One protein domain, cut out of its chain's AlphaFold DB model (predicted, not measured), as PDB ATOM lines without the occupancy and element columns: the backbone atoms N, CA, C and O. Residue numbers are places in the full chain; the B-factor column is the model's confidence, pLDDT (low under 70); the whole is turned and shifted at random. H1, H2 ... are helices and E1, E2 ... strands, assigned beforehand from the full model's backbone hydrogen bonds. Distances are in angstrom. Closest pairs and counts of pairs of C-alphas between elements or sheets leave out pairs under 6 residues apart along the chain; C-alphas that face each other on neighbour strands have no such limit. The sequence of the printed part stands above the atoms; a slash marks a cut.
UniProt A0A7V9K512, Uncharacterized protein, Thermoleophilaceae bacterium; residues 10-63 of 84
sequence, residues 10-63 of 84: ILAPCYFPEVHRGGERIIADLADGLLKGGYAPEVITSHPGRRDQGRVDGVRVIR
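Overview. This is residues 10 to 63 of the 84 residues of an uncharacterized protein of Thermoleophilaceae bacterium (UniProt A0A7V9K512). A small, strongly twisted sheet of three strands has one helix, H1, packed on it through residues 27 to 35, mostly by E1 and E3. A long stretch with no named element, residues 10 to 22, starts beside E1, where residues 10 to 11 pair with it, and winds round to the start of H1. The printed part has 54 residues, with one named helix and three named strands in the order H1, E1, E2, E3. The sheet is mixed, in the order E1, E3, E2, and the class is mixed, helices and strands. The whole is compact, with a radius of gyration of the C-alphas of 10.5 A and spans of 32 by 22 by 16 A.

Along the chain. E1 is residues 42 to 47, 15.8 A long, from C-alpha 42 at (304.217, 247.720, 172.576). E3 is residues 59 to 63, ending at (308.469, 255.622, 178.670). E2 is residues 52 to 56. H1 is residues 23 to 36, 20.0 A long, from C-alpha 23 at (315.648, 241.052, 181.500).

Arrangement. E3 is the inner strand. E1 and E3 are parallel, at 30 degrees, with N 43 and O 60 2.8 A apart. E2 and E3 form a hairpin, antiparallel at 155 degrees, with N 54 and O 61 2.9 A apart. Residues 10 to 11 pair with residues 43 to 44 of E1, parallel. H1 is on the sheet, two layers of helix and strands; its closest C-alphas to E3 are those of Ala 31 and Val 59, 6.8 A apart. In H1 every O i to N i+4 pair is within hydrogen-bond range. E1 and E2 are apart.

Size, cuts and confidence. The C-alphas of Gly 37 and Arg 50 are the two farthest apart, at 32.1 A. The printed part has no cut, and the three links between named elements are tight. Mean pLDDT of the printed part is 85.2; residues 15 to 21 are under 70.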
ATOM      1  N   ILE A  10     304.035 244.668 176.685       92.56
ATOM      2  CA  ILE A  10     305.071 244.160 177.586       92.56
ATOM      3  C   ILE A  10     305.393 245.256 178.599       92.56
ATOM      4  O   ILE A  10     305.804 246.351 178.218       92.56
ATOM      5  N   LEU A  11     305.210 244.968 179.888       90.88
ATOM      6  CA  LEU A  11     305.535 245.891 180.973       90.88
ATOM      7  C   LEU A  11     306.925 245.577 181.534       90.88
ATOM      8  O   LEU A  11     307.170 244.468 182.003       90.88
ATOM      9  N   ALA A  12     307.813 246.569 181.517       84.25
ATOM     10  CA  ALA A  12     309.167 246.483 182.046       84.25
ATOM     11  C   ALA A  12     309.383 247.553 183.135       84.25
ATOM     12  O   ALA A  12     309.097 248.727 182.902       84.25
ATOM     13  N   PRO A  13     309.897 247.199 184.327       74.62
ATOM     14  CA  PRO A  13     310.080 248.166 185.411       74.62
ATOM     15  C   PRO A  13     311.250 249.135 185.172       74.62
ATOM     16  O   PRO A  13     311.258 250.223 185.748       74.62
ATOM     17  N   CYS A  14     312.213 248.774 184.320       70.12
ATOM     18  CA  CYS A  14     313.456 249.515 184.080       70.12
ATOM     19  C   CYS A  14     313.567 249.964 182.618       70.12
ATOM     20  O   CYS A  14     312.946 249.357 181.739       70.12
ATOM     21  N   TYR A  15     314.330 251.038 182.392       66.62
ATOM     22  CA  TYR A  15     314.459 251.738 181.114       66.62
ATOM     23  C   TYR A  15     314.799 250.797 179.955       66.62
ATOM     24  O   TYR A  15     315.693 249.972 180.059       66.62
ATOM     25  N   PHE A  16     314.112 250.962 178.824       62.47
ATOM     26  CA  PHE A  16     314.379 250.224 177.589       62.47
ATOM     27  C   PHE A  16     314.862 251.168 176.463       62.47
ATOM     28  O   PHE A  16     314.144 252.135 176.151       62.47
ATOM     29  N   PRO A  17     315.988 250.882 175.773       58.41
ATOM     30  CA  PRO A  17     317.088 249.980 176.132       58.41
ATOM     31  C   PRO A  17     318.268 250.795 176.693       58.41
ATOM     32  O   PRO A  17     318.918 251.528 175.952       58.41
ATOM     33  N   GLU A  18     318.552 250.705 177.993       56.16
ATOM     34  CA  GLU A  18     319.790 251.291 178.553       56.16
ATOM     35  C   GLU A  18     320.843 250.205 178.766       56.16
ATOM     36  O   GLU A  18     322.040 250.472 178.653       56.16
ATOM     37  N   VAL A  19     320.418 248.960 179.021       54.88
ATOM     38  CA  VAL A  19     321.312 247.864 179.375       54.88
ATOM     39  C   VAL A  19     320.945 246.607 178.588       54.88
ATOM     40  O   VAL A  19     320.027 245.865 178.910       54.88
ATOM     41  N   HIS A  20     321.760 246.246 177.595       59.34
ATOM     42  CA  HIS A  20     321.650 244.952 176.904       59.34
ATOM     43  C   HIS A  20     322.067 243.748 177.785       59.34
ATOM     44  O   HIS A  20     322.639 242.779 177.276       59.34
ATOM     45  N   ARG A  21     321.846 243.777 179.105       65.00
ATOM     46  CA  ARG A  21     322.137 242.680 180.046       65.00
ATOM     47  C   ARG A  21     320.875 242.348 180.850       65.00
ATOM     48  O   ARG A  21     320.177 243.242 181.304       65.00
ATOM     49  N   GLY A  22     320.596 241.059 181.052       75.56
ATOM     50  CA  GLY A  22     319.461 240.601 181.865       75.56
ATOM     51  C   GLY A  22     318.093 240.730 181.176       75.56
ATOM     52  O   GLY A  22     317.976 240.484 179.977       75.56
ATOM     53  N   GLY A  23     317.053 241.079 181.941       76.62
ATOM     54  CA  GLY A  23     315.648 241.052 181.500       76.62
ATOM     55  C   GLY A  23     315.305 241.977 180.327       76.62
ATOM     56  O   GLY A  23     314.450 241.626 179.519       76.62
ATOM     57  N   GLU A  24     316.006 243.104 180.166       79.44
ATOM     58  CA  GLU A  24     315.829 244.011 179.018       79.44
ATOM     59  C   GLU A  24     316.127 243.316 177.682       79.44
ATOM     60  O   GLU A  24     315.411 243.530 176.706       79.44
ATOM     61  N   ARG A  25     317.131 242.424 177.651       82.00
ATOM     62  CA  ARG A  25     317.450 241.628 176.456       82.00
ATOM     63  C   ARG A  25     316.317 240.667 176.115       82.00
ATOM     64  O   ARG A  25     315.907 240.608 174.968       82.00
ATOM     65  N   ILE A  26     315.774 239.973 177.114       86.56
ATOM     66  CA  ILE A  26     314.657 239.037 176.911       86.56
ATOM     67  C   ILE A  26     313.434 239.776 176.356       86.56
ATOM     68  O   ILE A  26     312.761 239.271 175.463       86.56
ATOM     69  N   ILE A  27     313.157 240.985 176.855       88.19
ATOM     70  CA  ILE A  27     312.063 241.825 176.352       88.19
ATOM     71  C   ILE A  27     312.320 242.263 174.907       88.19
ATOM     72  O   ILE A  27     311.395 242.211 174.098       88.19
ATOM     73  N   ALA A  28     313.552 242.666 174.579       86.19
ATOM     74  CA  ALA A  28     313.931 243.020 173.213       86.19
ATOM     75  C   ALA A  28     313.740 241.832 172.256       86.19
ATOM     76  O   ALA A  28     313.048 241.969 171.250       86.19
ATOM     77  N   ASP A  29     314.275 240.662 172.614       90.06
ATOM     78  CA  ASP A  29     314.196 239.439 171.810       90.06
ATOM     79  C   ASP A  29     312.738 238.980 171.629       90.06
ATOM     80  O   ASP A  29     312.327 238.593 170.534       90.06
ATOM     81  N   LEU A  30     311.918 239.074 172.684       92.12
ATOM     82  CA  LEU A  30     310.489 238.769 172.615       92.12
ATOM     83  C   LEU A  30     309.745 239.746 171.694       92.12
ATOM     84  O   LEU A  30     308.926 239.318 170.882       92.12
ATOM     85  N   ALA A  31     310.006 241.048 171.815       91.94
ATOM     86  CA  ALA A  31     309.345 242.058 170.996       91.94
ATOM     87  C   ALA A  31     309.728 241.933 169.511       91.94
ATOM     88  O   ALA A  31     308.853 242.030 168.648       91.94
ATOM     89  N   ASP A  32     310.997 241.647 169.215       92.38
ATOM     90  CA  ASP A  32     311.475 241.345 167.863       92.38
ATOM     91  C   ASP A  32     310.825 240.068 167.303       92.38
ATOM     92  O   ASP A  32     310.302 240.067 166.186       92.38
ATOM     93  N   GLY A  33     310.755 238.997 168.102       93.69
ATOM     94  CA  GLY A  33     310.067 237.763 167.724       93.69
ATOM     95  C   GLY A  33     308.582 237.979 167.405       93.69
ATOM     96  O   GLY A  33     308.076 237.466 166.406       93.69
ATOM     97  N   LEU A  34     307.888 238.791 168.207       93.38
ATOM     98  CA  LEU A  34     306.489 239.159 167.974       93.38
ATOM     99  C   LEU A  34     306.318 239.988 166.693       93.38
ATOM    100  O   LEU A  34     305.413 239.701 165.908       93.38
ATOM    101  N   LEU A  35     307.191 240.969 166.443       92.69
ATOM    102  CA  LEU A  35     307.179 241.740 165.195       92.69
ATOM    103  C   LEU A  35     307.368 240.838 163.970       92.69
ATOM    104  O   LEU A  35     306.595 240.925 163.017       92.69
ATOM    105  N   LYS A  36     308.352 239.931 164.010       93.69
ATOM    106  CA  LYS A  36     308.602 238.947 162.941       93.69
ATOM    107  C   LYS A  36     307.428 237.989 162.740       93.69
ATOM    108  O   LYS A  36     307.185 237.550 161.619       93.69
ATOM    109  N   GLY A  37     306.672 237.707 163.800       92.19
ATOM    110  CA  GLY A  37     305.419 236.951 163.756       92.19
ATOM    111  C   GLY A  37     304.215 237.727 163.203       92.19
ATOM    112  O   GLY A  37     303.125 237.164 163.139       92.19
ATOM    113  N   GLY A  38     304.382 238.998 162.819       92.12
ATOM    114  CA  GLY A  38     303.314 239.848 162.284       92.12
ATOM    115  C   GLY A  38     302.453 240.534 163.349       92.12
ATOM    116  O   GLY A  38     301.421 241.122 163.018       92.12
ATOM    117  N   TYR A  39     302.854 240.481 164.620       93.25
ATOM    118  CA  TYR A  39     302.184 241.206 165.695       93.25
ATOM    119  C   TYR A  39     302.677 242.656 165.771       93.25
ATOM    120  O   TYR A  39     303.731 243.015 165.253       93.25
ATOM    121  N   ALA A  40     301.918 243.496 166.475       92.62
ATOM    122  CA  ALA A  40     302.285 244.879 166.769       92.62
ATOM    123  C   ALA A  40     302.486 245.063 168.287       92.62
ATOM    124  O   ALA A  40     301.596 245.605 168.949       92.62
ATOM    125  N   PRO A  41     303.598 244.564 168.863       94.25
ATOM    126  CA  PRO A  41     303.856 244.688 170.291       94.25
ATOM    127  C   PRO A  41     304.174 246.133 170.692       94.25
ATOM    128  O   PRO A  41     304.782 246.901 169.937       94.25
ATOM    129  N   GLU A  42     303.810 246.477 171.923       94.94
ATOM    130  CA  GLU A  42     304.217 247.720 172.576       94.94
ATOM    131  C   GLU A  42     304.976 247.413 173.869       94.94
ATOM    132  O   GLU A  42     304.588 246.530 174.634       94.94
ATOM    133  N   VAL A  43     306.042 248.161 174.138       92.94
ATOM    134  CA  VAL A  43     306.796 248.092 175.394       92.94
ATOM    135  C   VAL A  43     306.443 249.302 176.242       92.94
ATOM    136  O   VAL A  43     306.603 250.444 175.815       92.94
ATOM    137  N   ILE A  44     305.978 249.057 177.460       92.94
ATOM    138  CA  ILE A  44     305.728 250.075 178.475       92.94
ATOM    139  C   ILE A  44     306.854 249.964 179.497       92.94
ATOM    140  O   ILE A  44     307.009 248.938 180.150       92.94
ATOM    141  N   THR A  45     307.643 251.021 179.629       89.31
ATOM    142  CA  THR A  45     308.801 251.080 180.522       89.31
ATOM    143  C   THR A  45     308.774 252.341 181.389       89.31
ATOM    144  O   THR A  45     307.945 253.233 181.184       89.31
ATOM    145  N   SER A  46     309.653 252.413 182.387       86.25
ATOM    146  CA  SER A  46     309.860 253.587 183.230       86.25
ATOM    147  C   SER A  46     311.166 254.307 182.867       86.25
ATOM    148  O   SER A  46     312.127 253.697 182.405       86.25
ATOM    149  N   HIS A  47     311.210 255.624 183.059       83.94
ATOM    150  CA  HIS A  47     312.413 256.439 182.860       83.94
ATOM    151  C   HIS A  47     312.404 257.647 183.817       83.94
ATOM    152  O   HIS A  47     311.320 258.109 184.187       83.94
ATOM    153  N   PRO A  48     313.564 258.188 184.232       81.25
ATOM    154  CA  PRO A  48     313.624 259.311 185.180       81.25
ATOM    155  C   PRO A  48     313.097 260.643 184.605       81.25
ATOM    156  O   PRO A  48     312.830 261.583 185.354       81.25
ATOM    157  N   GLY A  49     312.941 260.735 183.282       83.00
ATOM    158  CA  GLY A  49     312.508 261.936 182.573       83.00
ATOM    159  C   GLY A  49     310.994 262.179 182.546       83.00
ATOM    160  O   GLY A  49     310.182 261.494 183.175       83.00
ATOM    161  N   ARG A  50     310.597 263.206 181.786       86.19
ATOM    162  CA  ARG A  50     309.190 263.459 181.438       86.19
ATOM    163  C   ARG A  50     308.703 262.394 180.470       86.19
ATOM    164  O   ARG A  50     309.411 262.127 179.515       86.19
ATOM    165  N   ARG A  51     307.477 261.887 180.669       90.38
ATOM    166  CA  ARG A  51     306.855 260.868 179.805       90.38
ATOM    167  C   ARG A  51     307.184 261.095 178.327       90.38
ATOM    168  O   ARG A  51     306.905 262.170 177.802       90.38
ATOM    169  N   ASP A  52     307.683 260.047 177.691       91.38
ATOM    170  CA  ASP A  52     308.105 260.039 176.296       91.38
ATOM    171  C   ASP A  52     307.552 258.799 175.575       91.38
ATOM    172  O   ASP A  52     307.208 257.792 176.200       91.38
ATOM    173  N   GLN A  53     307.422 258.875 174.256       94.25
ATOM    174  CA  GLN A  53     307.041 257.742 173.423       94.25
ATOM    175  C   GLN A  53     307.797 257.774 172.097       94.25
ATOM    176  O   GLN A  53     307.966 258.825 171.488       94.25
ATOM    177  N   GLY A  54     308.188 256.603 171.607       93.06
ATOM    178  CA  GLY A  54     308.920 256.490 170.352       93.06
ATOM    179  C   GLY A  54     308.848 255.097 169.750       93.06
ATOM    180  O   GLY A  54     308.062 254.248 170.178       93.06
ATOM    181  N   ARG A  55     309.683 254.867 168.739       93.06
ATOM    182  CA  ARG A  55     309.940 253.537 168.191       93.06
ATOM    183  C   ARG A  55     311.401 253.171 168.390       93.06
ATOM    184  O   ARG A  55     312.269 254.018 168.204       93.06
ATOM    185  N   VAL A  56     311.643 251.919 168.748       88.94
ATOM    186  CA  VAL A  56     312.973 251.313 168.845       88.94
ATOM    187  C   VAL A  56     312.890 250.002 168.085       88.94
ATOM    188  O   VAL A  56     312.013 249.198 168.384       88.94
ATOM    189  N   ASP A  57     313.709 249.841 167.046       89.06
ATOM    190  CA  ASP A  57     313.737 248.634 166.204       89.06
ATOM    191  C   ASP A  57     312.343 248.198 165.711       89.06
ATOM    192  O   ASP A  57     311.976 247.030 165.694       89.06
ATOM    193  N   GLY A  58     311.512 249.181 165.348       89.69
ATOM    194  CA  GLY A  58     310.138 248.965 164.887       89.69
ATOM    195  C   GLY A  58     309.095 248.784 165.999       89.69
ATOM    196  O   GLY A  58     307.915 249.043 165.745       89.69
ATOM    197  N   VAL A  59     309.504 248.457 167.227       91.75
ATOM    198  CA  VAL A  59     308.635 248.297 168.404       91.75
ATOM    199  C   VAL A  59     308.221 249.666 168.935       91.75
ATOM    200  O   VAL A  59     309.051 250.567 169.069       91.75
ATOM    201  N   ARG A  60     306.940 249.852 169.274       94.00
ATOM    202  CA  ARG A  60     306.497 251.074 169.960       94.00
ATOM    203  C   ARG A  60     306.907 251.011 171.429       94.00
ATOM    204  O   ARG A  60     306.576 250.053 172.116       94.00
ATOM    205  N   VAL A  61     307.571 252.052 171.917       92.88
ATOM    206  CA  VAL A  61     308.037 252.154 173.304       92.88
ATOM    207  C   VAL A  61     307.381 253.359 173.969       92.88
ATOM    208  O   VAL A  61     307.447 254.474 173.452       92.88
ATOM    209  N   ILE A  62     306.751 253.138 175.118       93.81
ATOM    210  CA  ILE A  62     306.161 254.162 175.979       93.81
ATOM    211  C   ILE A  62     306.995 254.225 177.252       93.81
ATOM    212  O   ILE A  62     307.033 253.269 178.022       93.81
ATOM    213  N   ARG A  63     307.641 255.362 177.492       91.06
ATOM    214  CA  ARG A  63     308.469 255.622 178.670       91.06
ATOM    215  C   ARG A  63     307.677 256.474 179.646       91.06
ATOM    216  O   ARG A  63     307.539 257.682 179.480       91.06
TER     217      ARG A  63